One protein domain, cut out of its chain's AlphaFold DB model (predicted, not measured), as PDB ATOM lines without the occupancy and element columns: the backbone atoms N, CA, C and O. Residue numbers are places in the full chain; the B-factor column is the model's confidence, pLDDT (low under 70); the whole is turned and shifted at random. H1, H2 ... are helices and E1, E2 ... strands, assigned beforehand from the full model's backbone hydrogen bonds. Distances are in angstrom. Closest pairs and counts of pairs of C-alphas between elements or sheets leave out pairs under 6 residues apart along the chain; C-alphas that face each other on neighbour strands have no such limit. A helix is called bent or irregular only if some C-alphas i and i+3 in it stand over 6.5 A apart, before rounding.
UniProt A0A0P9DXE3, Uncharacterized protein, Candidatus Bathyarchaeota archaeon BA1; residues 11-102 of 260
ATOM      1  N   ILE A  11     159.553 155.250 213.426       66.38
ATOM      2  CA  ILE A  11     158.332 154.479 213.197       66.38
ATOM      3  C   ILE A  11     158.438 153.179 213.989       66.38
ATOM      4  O   ILE A  11     159.162 152.273 213.581       66.38
ATOM      5  N   ILE A  12     157.720 153.090 215.109       67.56
ATOM      6  CA  ILE A  12     157.671 151.912 215.988       67.56
ATOM      7  C   ILE A  12     156.205 151.507 216.147       67.56
ATOM      8  O   ILE A  12     155.354 152.366 216.374       67.56
ATOM      9  N   ALA A  13     155.882 150.222 215.956       62.91
ATOM     10  CA  ALA A  13     154.498 149.730 215.917       62.91
ATOM     11  C   ALA A  13     153.585 150.516 214.948       62.91
ATOM     12  O   ALA A  13     152.403 150.741 215.210       62.91
ATOM     13  N   GLY A  14     154.149 150.982 213.824       64.81
ATOM     14  CA  GLY A  14     153.435 151.781 212.820       64.81
ATOM     15  C   GLY A  14     153.141 153.229 213.229       64.81
ATOM     16  O   GLY A  14     152.394 153.906 212.525       64.81
ATOM     17  N   ARG A  15     153.709 153.721 214.339       64.56
ATOM     18  CA  ARG A  15     153.532 155.094 214.829       64.56
ATOM     19  C   ARG A  15     154.827 155.875 214.740       64.56
ATOM     20  O   ARG A  15     155.872 155.365 215.119       64.56
ATOM     21  N   GLU A  16     154.724 157.112 214.278       72.38
ATOM     22  CA  GLU A  16     155.811 158.082 214.289       72.38
ATOM     23  C   GLU A  16     155.961 158.660 215.706       72.38
ATOM     24  O   GLU A  16     155.031 159.281 216.220       72.38
ATOM     25  N   VAL A  17     157.101 158.423 216.355       68.06
ATOM     26  CA  VAL A  17     157.366 158.836 217.739       68.06
ATOM     27  C   VAL A  17     158.610 159.727 217.775       68.06
ATOM     28  O   VAL A  17     159.655 159.330 217.243       68.06
ATOM     29  N   PRO A  18     158.527 160.931 218.365       64.12
ATOM     30  CA  PRO A  18     159.669 161.830 218.491       64.12
ATOM     31  C   PRO A  18     160.610 161.435 219.641       64.12
ATOM     32  O   PRO A  18     161.796 161.752 219.568       64.12
ATOM     33  N   ASP A  19     160.105 160.730 220.662       70.44
ATOM     34  CA  ASP A  19     160.869 160.232 221.812       70.44
ATOM     35  C   ASP A  19     160.518 158.750 222.110       70.44
ATOM     36  O   ASP A  19     159.340 158.423 222.288       70.44
ATOM     37  N   PRO A  20     161.515 157.843 222.202       70.12
ATOM     38  CA  PRO A  20     161.365 156.455 222.659       70.12
ATOM     39  C   PRO A  20     160.475 156.229 223.893       70.12
ATOM     40  O   PRO A  20     159.866 155.168 224.020       70.12
ATOM     41  N   PHE A  21     160.414 157.188 224.820       77.62
ATOM     42  CA  PHE A  21     159.686 157.067 226.084       77.62
ATOM     43  C   PHE A  21     158.237 157.575 226.038       77.62
ATOM     44  O   PHE A  21     157.511 157.383 227.012       77.62
ATOM     45  N   GLU A  22     157.802 158.187 224.932       78.00
ATOM     46  CA  GLU A  22     156.400 158.591 224.707       78.00
ATOM     47  C   GLU A  22     155.516 157.436 224.206       78.00
ATOM     48  O   GLU A  22     154.310 157.585 224.003       78.00
ATOM     49  N   LEU A  23     156.112 156.261 224.021       78.62
ATOM     50  CA  LEU A  23     155.417 155.037 223.664       78.62
ATOM     51  C   LEU A  23     154.480 154.566 224.789       78.62
ATOM     52  O   LEU A  23     154.925 154.146 225.857       78.62
ATOM     53  N   ASP A  24     153.177 154.547 224.499       82.12
ATOM     54  CA  ASP A  24     152.142 153.895 225.319       82.12
ATOM     55  C   ASP A  24     152.034 152.394 224.982       82.12
ATOM     56  O   ASP A  24     150.992 151.881 224.570       82.12
ATOM     57  N   ILE A  25     153.171 151.697 225.041       86.12
ATOM     58  CA  ILE A  25     153.283 150.248 224.842       86.12
ATOM     59  C   ILE A  25     154.372 149.700 225.767       86.12
ATOM     60  O   ILE A  25     155.388 150.355 226.003       86.12
ATOM     61  N   SER A  26     154.166 148.499 226.307       90.44
ATOM     62  CA  SER A  26     155.165 147.840 227.156       90.44
ATOM     63  C   SER A  26     156.341 147.338 226.321       90.44
ATOM     64  O   SER A  26     156.153 146.798 225.229       90.44
ATOM     65  N   TRP A  27     157.552 147.392 226.879       91.94
ATOM     66  CA  TRP A  27     158.744 146.773 226.287       91.94
ATOM     67  C   TRP A  27     158.517 145.292 225.954       91.94
ATOM     68  O   TRP A  27     159.007 144.767 224.955       91.94
ATOM     69  N   THR A  28     157.729 144.618 226.787       90.25
ATOM     70  CA  THR A  28     157.439 143.183 226.692       90.25
ATOM     71  C   THR A  28     156.519 142.837 225.518       90.25
ATOM     72  O   THR A  28     156.502 141.692 225.073       90.25
ATOM     73  N   GLN A  29     155.790 143.829 224.998       90.81
ATOM     74  CA  GLN A  29     154.874 143.698 223.864       90.81
ATOM     75  C   GLN A  29     155.545 144.007 222.522       90.81
ATOM     76  O   GLN A  29     154.991 143.668 221.479       90.81
ATOM     77  N   LEU A  30     156.724 144.631 222.540       90.56
ATOM     78  CA  LEU A  30     157.474 144.931 221.328       90.56
ATOM     79  C   LEU A  30     158.066 143.655 220.726       90.56
ATOM     80  O   LEU A  30     158.673 142.825 221.417       90.56
ATOM     81  N   THR A  31     157.953 143.545 219.407       90.25
ATOM     82  CA  THR A  31     158.716 142.575 218.625       90.25
ATOM     83  C   THR A  31     160.207 142.895 218.693       90.25
ATOM     84  O   THR A  31     160.629 144.007 219.001       90.25
ATOM     85  N   VAL A  32     161.039 141.923 218.344       88.69
ATOM     86  CA  VAL A  32     162.503 142.071 218.337       88.69
ATOM     87  C   VAL A  32     162.972 143.172 217.399       88.69
ATOM     88  O   VAL A  32     163.855 143.953 217.740       88.69
ATOM     89  N   LYS A  33     162.325 143.288 216.239       87.69
ATOM     90  CA  LYS A  33     162.603 144.353 215.277       87.69
ATOM     91  C   LYS A  33     162.290 145.735 215.856       87.69
ATOM     92  O   LYS A  33     163.069 146.664 215.671       87.69
ATOM     93  N   GLU A  34     161.175 145.872 216.568       90.19
ATOM     94  CA  GLU A  34     160.796 147.133 217.219       90.19
ATOM     95  C   GLU A  34     161.725 147.468 218.389       90.19
ATOM     96  O   GLU A  34     162.133 148.620 218.538       90.19
ATOM     97  N   LYS A  35     162.127 146.459 219.175       92.12
ATOM     98  CA  LYS A  35     163.154 146.599 220.217       92.12
ATOM     99  C   LYS A  35     164.467 147.111 219.629       92.12
ATOM    100  O   LYS A  35     165.058 148.027 220.193       92.12
ATOM    101  N   ASP A  36     164.893 146.591 218.479       89.38
ATOM    102  CA  ASP A  36     166.124 147.029 217.813       89.38
ATOM    103  C   ASP A  36     166.078 148.480 217.340       89.38
ATOM    104  O   ASP A  36     167.028 149.244 217.547       89.38
ATOM    105  N   GLN A  37     164.952 148.887 216.760       87.25
ATOM    106  CA  GLN A  37     164.724 150.272 216.360       87.25
ATOM    107  C   GLN A  37     164.755 151.209 217.576       87.25
ATOM    108  O   GLN A  37     165.416 152.253 217.538       87.25
ATOM    109  N   LEU A  38     164.102 150.818 218.674       88.81
ATOM    110  CA  LEU A  38     164.069 151.599 219.909       88.81
ATOM    111  C   LEU A  38     165.461 151.727 220.541       88.81
ATOM    112  O   LEU A  38     165.893 152.832 220.862       88.81
ATOM    113  N   LEU A  39     166.199 150.619 220.659       89.88
ATOM    114  CA  LEU A  39     167.553 150.599 221.223       89.88
ATOM    115  C   LEU A  39     168.539 151.418 220.387       89.88
ATOM    116  O   LEU A  39     169.296 152.207 220.946       89.88
ATOM    117  N   SER A  40     168.498 151.300 219.057       87.00
ATOM    118  CA  SER A  40     169.336 152.110 218.154       87.00
ATOM    119  C   SER A  40     169.117 153.610 218.350       87.00
ATOM    120  O   SER A  40     170.050 154.415 218.282       87.00
ATOM    121  N   SER A  41     167.875 153.984 218.637       84.00
ATOM    122  CA  SER A  41     167.494 155.366 218.893       84.00
ATOM    123  C   SER A  41     167.982 155.836 220.255       84.00
ATOM    124  O   SER A  41     168.598 156.894 220.358       84.00
ATOM    125  N   LEU A  42     167.789 155.023 221.296       85.38
ATOM    126  CA  LEU A  42     168.303 155.316 222.632       85.38
ATOM    127  C   LEU A  42     169.824 155.451 222.656       85.38
ATOM    128  O   LEU A  42     170.333 156.363 223.295       85.38
ATOM    129  N   GLU A  43     170.558 154.594 221.950       82.69
ATOM    130  CA  GLU A  43     172.013 154.725 221.825       82.69
ATOM    131  C   GLU A  43     172.397 156.057 221.157       82.69
ATOM    132  O   GLU A  43     173.348 156.713 221.581       82.69
ATOM    133  N   SER A  44     171.620 156.516 220.174       79.44
ATOM    134  CA  SER A  44     171.871 157.790 219.489       79.44
ATOM    135  C   SER A  44     171.604 159.010 220.382       79.44
ATOM    136  O   SER A  44     172.406 159.943 220.402       79.44
ATOM    137  N   PHE A  45     170.505 159.010 221.144       78.25
ATOM    138  CA  PHE A  45     170.075 160.171 221.939       78.25
ATOM    139  C   PHE A  45     170.579 160.162 223.393       78.25
ATOM    140  O   PHE A  45     170.787 161.222 223.982       78.25
ATOM    141  N   HIS A  46     170.807 158.981 223.972       84.12
ATOM    142  CA  HIS A  46     171.091 158.782 225.398       84.12
ATOM    143  C   HIS A  46     172.396 158.015 225.681       84.12
ATOM    144  O   HIS A  46     172.628 157.645 226.834       84.12
ATOM    145  N   SER A  47     173.287 157.817 224.699       87.44
ATOM    146  CA  SER A  47     174.598 157.156 224.898       87.44
ATOM    147  C   SER A  47     175.353 157.664 226.126       87.44
ATOM    148  O   SER A  47     175.733 156.873 226.983       87.44
ATOM    149  N   LYS A  48     175.493 158.988 226.277       90.62
ATOM    150  CA  LYS A  48     176.201 159.593 227.422       90.62
ATOM    151  C   LYS A  48     175.580 159.242 228.775       90.62
ATOM    152  O   LYS A  48     176.304 159.085 229.754       90.62
ATOM    153  N   LEU A  49     174.249 159.140 228.843       91.94
ATOM    154  CA  LEU A  49     173.543 158.744 230.063       91.94
ATOM    155  C   LEU A  49     173.829 157.274 230.389       91.94
ATOM    156  O   LEU A  49     174.162 156.962 231.529       91.94
ATOM    157  N   ILE A  50     173.733 156.399 229.386       92.19
ATOM    158  CA  ILE A  50     173.990 154.958 229.516       92.19
ATOM    159  C   ILE A  50     175.438 154.709 229.961       92.19
ATOM    160  O   ILE A  50     175.681 154.000 230.935       92.19
ATOM    161  N   GLU A  51     176.404 155.335 229.286       92.75
ATOM    162  CA  GLU A  51     177.828 155.220 229.609       92.75
ATOM    163  C   GLU A  51     178.138 155.705 231.023       92.75
ATOM    164  O   GLU A  51     178.876 155.049 231.760       92.75
ATOM    165  N   ARG A  52     177.561 156.845 231.419       94.50
ATOM    166  CA  ARG A  52     177.725 157.389 232.765       94.50
ATOM    167  C   ARG A  52     177.162 156.438 233.819       94.50
ATOM    168  O   ARG A  52     177.854 156.178 234.796       94.50
ATOM    169  N   ALA A  53     175.969 155.891 233.598       94.94
ATOM    170  CA  ALA A  53     175.329 154.971 234.533       94.94
ATOM    171  C   ALA A  53     176.189 153.724 234.794       94.94
ATOM    172  O   ALA A  53     176.423 153.367 235.944       94.94
ATOM    173  N   PHE A  54     176.742 153.104 233.746       94.94
ATOM    174  CA  PHE A  54     177.639 151.953 233.913       94.94
ATOM    175  C   PHE A  54     179.020 152.320 234.464       94.94
ATOM    176  O   PHE A  54     179.679 151.480 235.072       94.94
ATOM    177  N   LYS A  55     179.483 153.559 234.269       94.19
ATOM    178  CA  LYS A  55     180.722 154.048 234.891       94.19
ATOM    179  C   LYS A  55     180.550 154.281 236.394       94.19
ATOM    180  O   LYS A  55     181.479 154.016 237.149       94.19
ATOM    181  N   GLU A  56     179.395 154.796 236.811       95.75
ATOM    182  CA  GLU A  56     179.057 155.052 238.217       95.75
ATOM    183  C   GLU A  56     178.663 153.769 238.971       95.75
ATOM    184  O   GLU A  56     178.840 153.709 240.186       95.75
ATOM    185  N   SER A  57     178.210 152.731 238.260       95.25
ATOM    186  CA  SER A  57     177.900 151.403 238.812       95.25
ATOM    187  C   SER A  57     178.573 150.283 238.000       95.25
ATOM    188  O   SER A  57     177.908 149.613 237.203       95.25
ATOM    189  N   PRO A  58     179.895 150.063 238.152       90.88
ATOM    190  CA  PRO A  58     180.639 149.053 237.388       90.88
ATOM    191  C   PRO A  58     180.134 147.616 237.587       90.88
ATOM    192  O   PRO A  58     180.237 146.772 236.695       90.88
ATOM    193  N   GLU A  59     179.566 147.328 238.756       91.81
ATOM    194  CA  GLU A  59     178.952 146.054 239.110       91.81
ATOM    195  C   GLU A  59     177.596 145.826 238.432       91.81
ATOM    196  O   GLU A  59     177.104 144.697 238.438       91.81
ATOM    197  N   ALA A  60     177.006 146.845 237.804       94.94
ATOM    198  CA  ALA A  60     175.724 146.720 237.133       94.94
ATOM    199  C   ALA A  60     175.811 145.790 235.917       94.94
ATOM    200  O   ALA A  60     176.690 145.911 235.059       94.94
ATOM    201  N   THR A  61     174.858 144.871 235.836       93.88
ATOM    202  CA  THR A  61     174.619 144.009 234.677       93.88
ATOM    203  C   THR A  61     173.519 144.586 233.799       93.88
ATOM    204  O   THR A  61     173.639 144.565 232.576       93.88
ATOM    205  N   VAL A  62     172.491 145.180 234.412       96.38
ATOM    206  CA  VAL A  62     171.393 145.853 233.714       96.38
ATOM    207  C   VAL A  62     171.116 147.205 234.365       96.38
ATOM    208  O   VAL A  62     171.061 147.324 235.588       96.38
ATOM    209  N   ILE A  63     170.880 148.222 233.543       96.94
ATOM    210  CA  ILE A  63     170.182 149.444 233.960       96.94
ATOM    211  C   ILE A  63     168.809 149.470 233.303       96.94
ATOM    212  O   ILE A  63     168.636 148.962 232.200       96.94
ATOM    213  N   VAL A  64     167.827 150.073 233.961       97.00
ATOM    214  CA  VAL A  64     166.503 150.288 233.373       97.00
ATOM    215  C   VAL A  64     166.306 151.775 233.150       97.00
ATOM    216  O   VAL A  64     166.418 152.568 234.089       97.00
ATOM    217  N   LEU A  65     166.009 152.139 231.906       95.38
ATOM    218  CA  LEU A  65     165.693 153.504 231.512       95.38
ATOM    219  C   LEU A  65     164.183 153.704 231.410       95.38
ATOM    220  O   LEU A  65     163.478 152.867 230.848       95.38
ATOM    221  N   SER A  66     163.693 154.836 231.903       93.19
ATOM    222  CA  SER A  66     162.335 155.314 231.640       93.19
ATOM    223  C   SER A  66     162.317 156.841 231.664       93.19
ATOM    224  O   SER A  66     163.019 157.460 232.470       93.19
ATOM    225  N   LYS A  67     161.542 157.455 230.762       90.00
ATOM    226  CA  LYS A  67     161.409 158.920 230.624       90.00
ATOM    227  C   LYS A  67     162.765 159.647 230.591       90.00
ATOM    228  O   LYS A  67     162.967 160.636 231.288       90.00
ATOM    229  N   GLY A  68     163.730 159.104 229.845       87.62
ATOM    230  CA  GLY A  68     165.063 159.698 229.692       87.62
ATOM    231  C   GLY A  68     165.956 159.638 230.935       87.62
ATOM    232  O   GLY A  68     166.969 160.333 230.982       87.62
ATOM    233  N   THR A  69     165.613 158.828 231.942       91.88
ATOM    234  CA  THR A  69     166.378 158.700 233.193       91.88
ATOM    235  C   THR A  69     166.620 157.241 233.567       91.88
ATOM    236  O   THR A  69     165.862 156.353 233.178       91.88
ATOM    237  N   VAL A  70     167.681 156.984 234.338       95.69
ATOM    238  CA  VAL A  70     167.923 155.671 234.948       95.69
ATOM    239  C   VAL A  70     167.014 155.529 236.160       95.69
ATOM    240  O   VAL A  70     167.192 156.221 237.160       95.69
ATOM    241  N   VAL A  71     166.040 154.625 236.080       96.69
ATOM    242  CA  VAL A  71     165.062 154.405 237.158       96.69
ATOM    243  C   VAL A  71     165.447 153.269 238.098       96.69
ATOM    244  O   VAL A  71     164.908 153.172 239.207       96.69
ATOM    245  N   LYS A  72     166.349 152.385 237.658       97.69
ATOM    246  CA  LYS A  72     166.861 151.270 238.454       97.69
ATOM    247  C   LYS A  72     168.178 150.743 237.882       97.69
ATOM    248  O   LYS A  72     168.389 150.778 236.672       97.69
ATOM    249  N   VAL A  73     169.023 150.222 238.764       97.44
ATOM    250  CA  VAL A  73     170.292 149.552 238.456       97.44
ATOM    251  C   VAL A  73     170.260 148.176 239.113       97.44
ATOM    252  O   VAL A  73     169.823 148.063 240.262       97.44
ATOM    253  N   TYR A  74     170.687 147.145 238.389       97.06
ATOM    254  CA  TYR A  74     170.716 145.761 238.851       97.06
ATOM    255  C   TYR A  74     172.104 145.154 238.647       97.06
ATOM    256  O   TYR A  74     172.699 145.280 237.576       97.06
ATOM    257  N   ALA A  75     172.596 144.448 239.668       94.62
ATOM    258  CA  ALA A  75     173.816 143.642 239.576       94.62
ATOM    259  C   ALA A  75     173.612 142.347 238.762       94.62
ATOM    260  O   ALA A  75     174.585 141.753 238.303       94.62
ATOM    261  N   ASP A  76     172.360 141.949 238.536       93.31
ATOM    262  CA  ASP A  76     171.946 140.776 237.758       93.31
ATOM    263  C   ASP A  76     170.856 141.170 236.733       93.31
ATOM    264  O   ASP A  76     170.498 142.346 236.613       93.31
ATOM    265  N   PHE A  77     170.341 140.217 235.963       94.19
ATOM    266  CA  PHE A  77     169.237 140.419 235.033       94.19
ATOM    267  C   PHE A  77     167.910 140.641 235.770       94.19
ATOM    268  O   PHE A  77     167.559 139.910 236.693       94.19
ATOM    269  N   ILE A  78     167.153 141.647 235.326       95.81
ATOM    270  CA  ILE A  78     165.797 141.926 235.821       95.81
ATOM    271  C   ILE A  78     164.799 140.872 235.315       95.81
ATOM    272  O   ILE A  78     164.855 140.456 234.157       95.81
ATOM    273  N   SER A  79     163.848 140.473 236.158       94.81
ATOM    274  CA  SER A  79     162.749 139.588 235.749       94.81
ATOM    275  C   SER A  79     161.658 140.309 234.941       94.81
ATOM    276  O   SER A  79     161.518 141.536 234.966       94.81
ATOM    277  N   LEU A  80     160.827 139.533 234.239       94.69
ATOM    278  CA  LEU A  80     159.660 140.057 233.525       94.69
ATOM    279  C   LEU A  80     158.649 140.709 234.486       94.69
ATOM    280  O   LEU A  80     158.109 141.775 234.179       94.69
ATOM    281  N   GLU A  81     158.386 140.095 235.646       95.38
ATOM    282  CA  GLU A  81     157.457 140.640 236.641       95.38
ATOM    283  C   GLU A  81     157.954 141.964 237.235       95.38
ATOM    284  O   GLU A  81     157.175 142.911 237.401       95.38
ATOM    285  N   GLU A  82     159.252 142.063 237.524       96.25
ATOM    286  CA  GLU A  82     159.855 143.303 238.013       96.25
ATOM    287  C   GLU A  82     159.800 144.402 236.956       96.25
ATOM    288  O   GLU A  82     159.450 145.537 237.284       96.25
ATOM    289  N   LEU A  83     160.077 144.082 235.687       96.50
ATOM    290  CA  LEU A  83     159.989 145.065 234.611       96.50
ATOM    291  C   LEU A  83     158.561 145.611 234.474       96.50
ATOM    292  O   LEU A  83     158.374 146.827 234.466       96.50
ATOM    293  N   ARG A  84     157.547 144.735 234.484       95.38
ATOM    294  CA  ARG A  84     156.124 145.133 234.477       95.38
ATOM    295  C   ARG A  84     155.755 145.997 235.686       95.38
ATOM    296  O   ARG A  84     154.969 146.937 235.572       95.38
ATOM    297  N   THR A  85     156.334 145.704 236.848       96.75
ATOM    298  CA  THR A  85     156.141 146.505 238.066       96.75
ATOM    299  C   THR A  85     156.725 147.908 237.913       96.75
ATOM    300  O   THR A  85     156.086 148.881 238.320       96.75
ATOM    301  N   LEU A  86     157.904 148.038 237.294       96.56
ATOM    302  CA  LEU A  86     158.496 149.340 236.979       96.56
ATOM    303  C   LEU A  86     157.628 150.114 235.980       96.56
ATOM    304  O   LEU A  86     157.315 151.274 236.243       96.56
ATOM    305  N   GLU A  87     157.166 149.480 234.900       94.88
ATOM    306  CA  GLU A  87     156.300 150.129 233.902       94.88
ATOM    307  C   GLU A  87     155.017 150.674 234.537       94.88
ATOM    308  O   GLU A  87     154.670 151.842 234.351       94.88
ATOM    309  N   LYS A  88     154.360 149.871 235.387       94.56
ATOM    310  CA  LYS A  88     153.178 150.306 236.143       94.56
ATOM    311  C   LYS A  88     153.494 151.465 237.090       94.56
ATOM    312  O   LYS A  88     152.693 152.388 237.211       94.56
ATOM    313  N   LYS A  89     154.640 151.424 237.774       95.81
ATOM    314  CA  LYS A  89     155.059 152.461 238.728       95.81
ATOM    315  C   LYS A  89     155.323 153.801 238.039       95.81
ATOM    316  O   LYS A  89     154.958 154.838 238.586       95.81
ATOM    317  N   TYR A  90     155.980 153.788 236.882       92.56
ATOM    318  CA  TYR A  90     156.373 155.012 236.177       92.56
ATOM    319  C   TYR A  90     155.331 155.495 235.164       92.56
ATOM    320  O   TYR A  90     155.422 156.644 234.714       92.56
ATOM    321  N   GLY A  91     154.341 154.659 234.831       91.50
ATOM    322  CA  GLY A  91     153.313 154.967 233.837       91.50
ATOM    323  C   GLY A  91     153.923 155.247 232.465       91.50
ATOM    324  O   GLY A  91     153.529 156.205 231.810       91.50
ATOM    325  N   ALA A  92     154.976 154.508 232.114       91.38
ATOM    326  CA  ALA A  92     155.685 154.600 230.843       91.38
ATOM    327  C   ALA A  92     156.507 153.332 230.609       91.38
ATOM    328  O   ALA A  92     156.811 152.590 231.550       91.38
ATOM    329  N   ILE A  93     156.913 153.133 229.356       92.50
ATOM    330  CA  ILE A  93     157.827 152.063 228.976       92.50
ATOM    331  C   ILE A  93     159.107 152.101 229.828       92.50
ATOM    332  O   ILE A  93     159.668 153.164 230.130       92.50
ATOM    333  N   CYS A  94     159.557 150.918 230.238       94.94
ATOM    334  CA  CYS A  94     160.813 150.714 230.947       94.94
ATOM    335  C   CYS A  94     161.702 149.815 230.098       94.94
ATOM    336  O   CYS A  94     161.315 148.706 229.740       94.94
ATOM    337  N   ILE A  95     162.895 150.299 229.770       95.25
ATOM    338  CA  ILE A  95     163.756 149.681 228.765       95.25
ATOM    339  C   ILE A  95     165.011 149.158 229.468       95.25
ATOM    340  O   ILE A  95     165.816 149.968 229.945       95.25
ATOM    341  N   PRO A  96     165.179 147.830 229.593       96.31
ATOM    342  CA  PRO A  96     166.374 147.245 230.176       96.31
ATOM    343  C   PRO A  96     167.543 147.325 229.185       96.31
ATOM    344  O   PRO A  96     167.464 146.834 228.061       96.31
ATOM    345  N   ILE A  97     168.652 147.919 229.616       95.12
ATOM    346  CA  ILE A  97     169.902 148.020 228.864       95.12
ATOM    347  C   ILE A  97     170.955 147.178 229.575       95.12
ATOM    348  O   ILE A  97     171.216 147.369 230.762       95.12
ATOM    349  N   VAL A  98     171.566 146.254 228.839       93.69
ATOM    350  CA  VAL A  98     172.621 145.370 229.343       93.69
ATOM    351  C   VAL A  98     173.976 146.080 229.311       93.69
ATOM    352  O   VAL A  98     174.300 146.780 228.347       93.69
ATOM    353  N   ASN A  99     174.796 145.866 230.341       91.38
ATOM    354  CA  ASN A  99     176.189 146.296 230.364       91.38
ATOM    355  C   ASN A  99     177.013 145.463 229.379       91.38
ATOM    356  O   ASN A  99     177.543 144.407 229.727       91.38
ATOM    357  N   GLN A 100     177.144 145.953 228.148       85.44
ATOM    358  CA  GLN A 100     177.813 145.219 227.071       85.44
ATOM    359  C   GLN A 100     179.253 144.826 227.424       85.44
ATOM    360  O   GLN A 100     179.706 143.772 226.997       85.44
ATOM    361  N   ARG A 101     179.951 145.604 228.267       79.50
ATOM    362  CA  ARG A 101     181.342 145.327 228.672       79.50
ATOM    363  C   ARG A 101     181.508 144.006 229.418       79.50
ATOM    364  O   ARG A 101     182.582 143.423 229.361       79.50
ATOM    365  N   LYS A 102     180.463 143.535 230.102       78.12
ATOM    366  CA  LYS A 102     180.482 142.255 230.825       78.12
ATOM    367  C   LYS A 102     180.277 141.039 229.922       78.12
ATOM    368  O   LYS A 102     180.545 139.922 230.349       78.12
TER     369      LYS A 102
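What this domain is: This is residues 11 to 102 of the 260 residues of an uncharacterized protein of Candidatus Bathyarchaeota archaeon BA1 (UniProt A0A0P9DXE3). A small three-stranded sheet, E3, E2 and E4, sits between two helical pieces: H2 covers one face and H1b, the second arm of the sharply bent helix H1, covers the other. The first arm, H1a, only grazes the sheet near E4, and the short strand E1 lies far out at one end of the longest axis. The printed part has 92 residues with two named helices and four named strands, in the order E1, H1, E2, E3, H2, E4; the sheet is antiparallel and the class mixed. It is compact, with a radius of gyration of the C-alphas of 12.6 A and spans of 37 by 28 by 21 A.

Where its parts are: E1 is residues 15 to 17, beginning at C-alpha 15 (153.532, 155.094, 214.829). H1, residues 32 to 56, was assigned as one helix by its hydrogen bonds but is bent, with C-alphas 45 and 48 8.2 A apart; its arms are H1a, residues 32 to 45, 19.9 A, and H1b, residues 48 to 56, 12.1 A. E2 is residues 62 to 66, E3 69 to 74, 14.8 A, H2 80 to 90, 15.5 A, and E4 95 to 98, ending at C-alpha 98 (172.621, 145.370, 229.343).

How they stand to each other: E2 and E3 form a hairpin, with N 64 and O 72 2.9 A apart. E2 and E4 are antiparallel, with N 95 and O 65 2.8 A apart. E3, H2 and E4 make a split strand-helix-strand unit, two same-way strands with E2 between them; its crossover is right-handed. H2 is over E2 at a height over the sheet of 9.8 A, along the strands. H1b, on the opposite face, has a height of 9.4 A; its closest C-alpha pair with E2 is Ala 53 and Ile 63, 7.6 A. H1a and H1b are about perpendicular, at 87 degrees. In H1a, H1b and H2 every O i to N i+4 pair is within hydrogen-bond range.

The domain as a whole: The C-alphas farthest apart, Gly 14 and Glu 59, are 37.1 A apart. The printed part has no cut, and the link E1 to H1 is long. Residues 11 to 15 and 17 to 18 have pLDDT under 70.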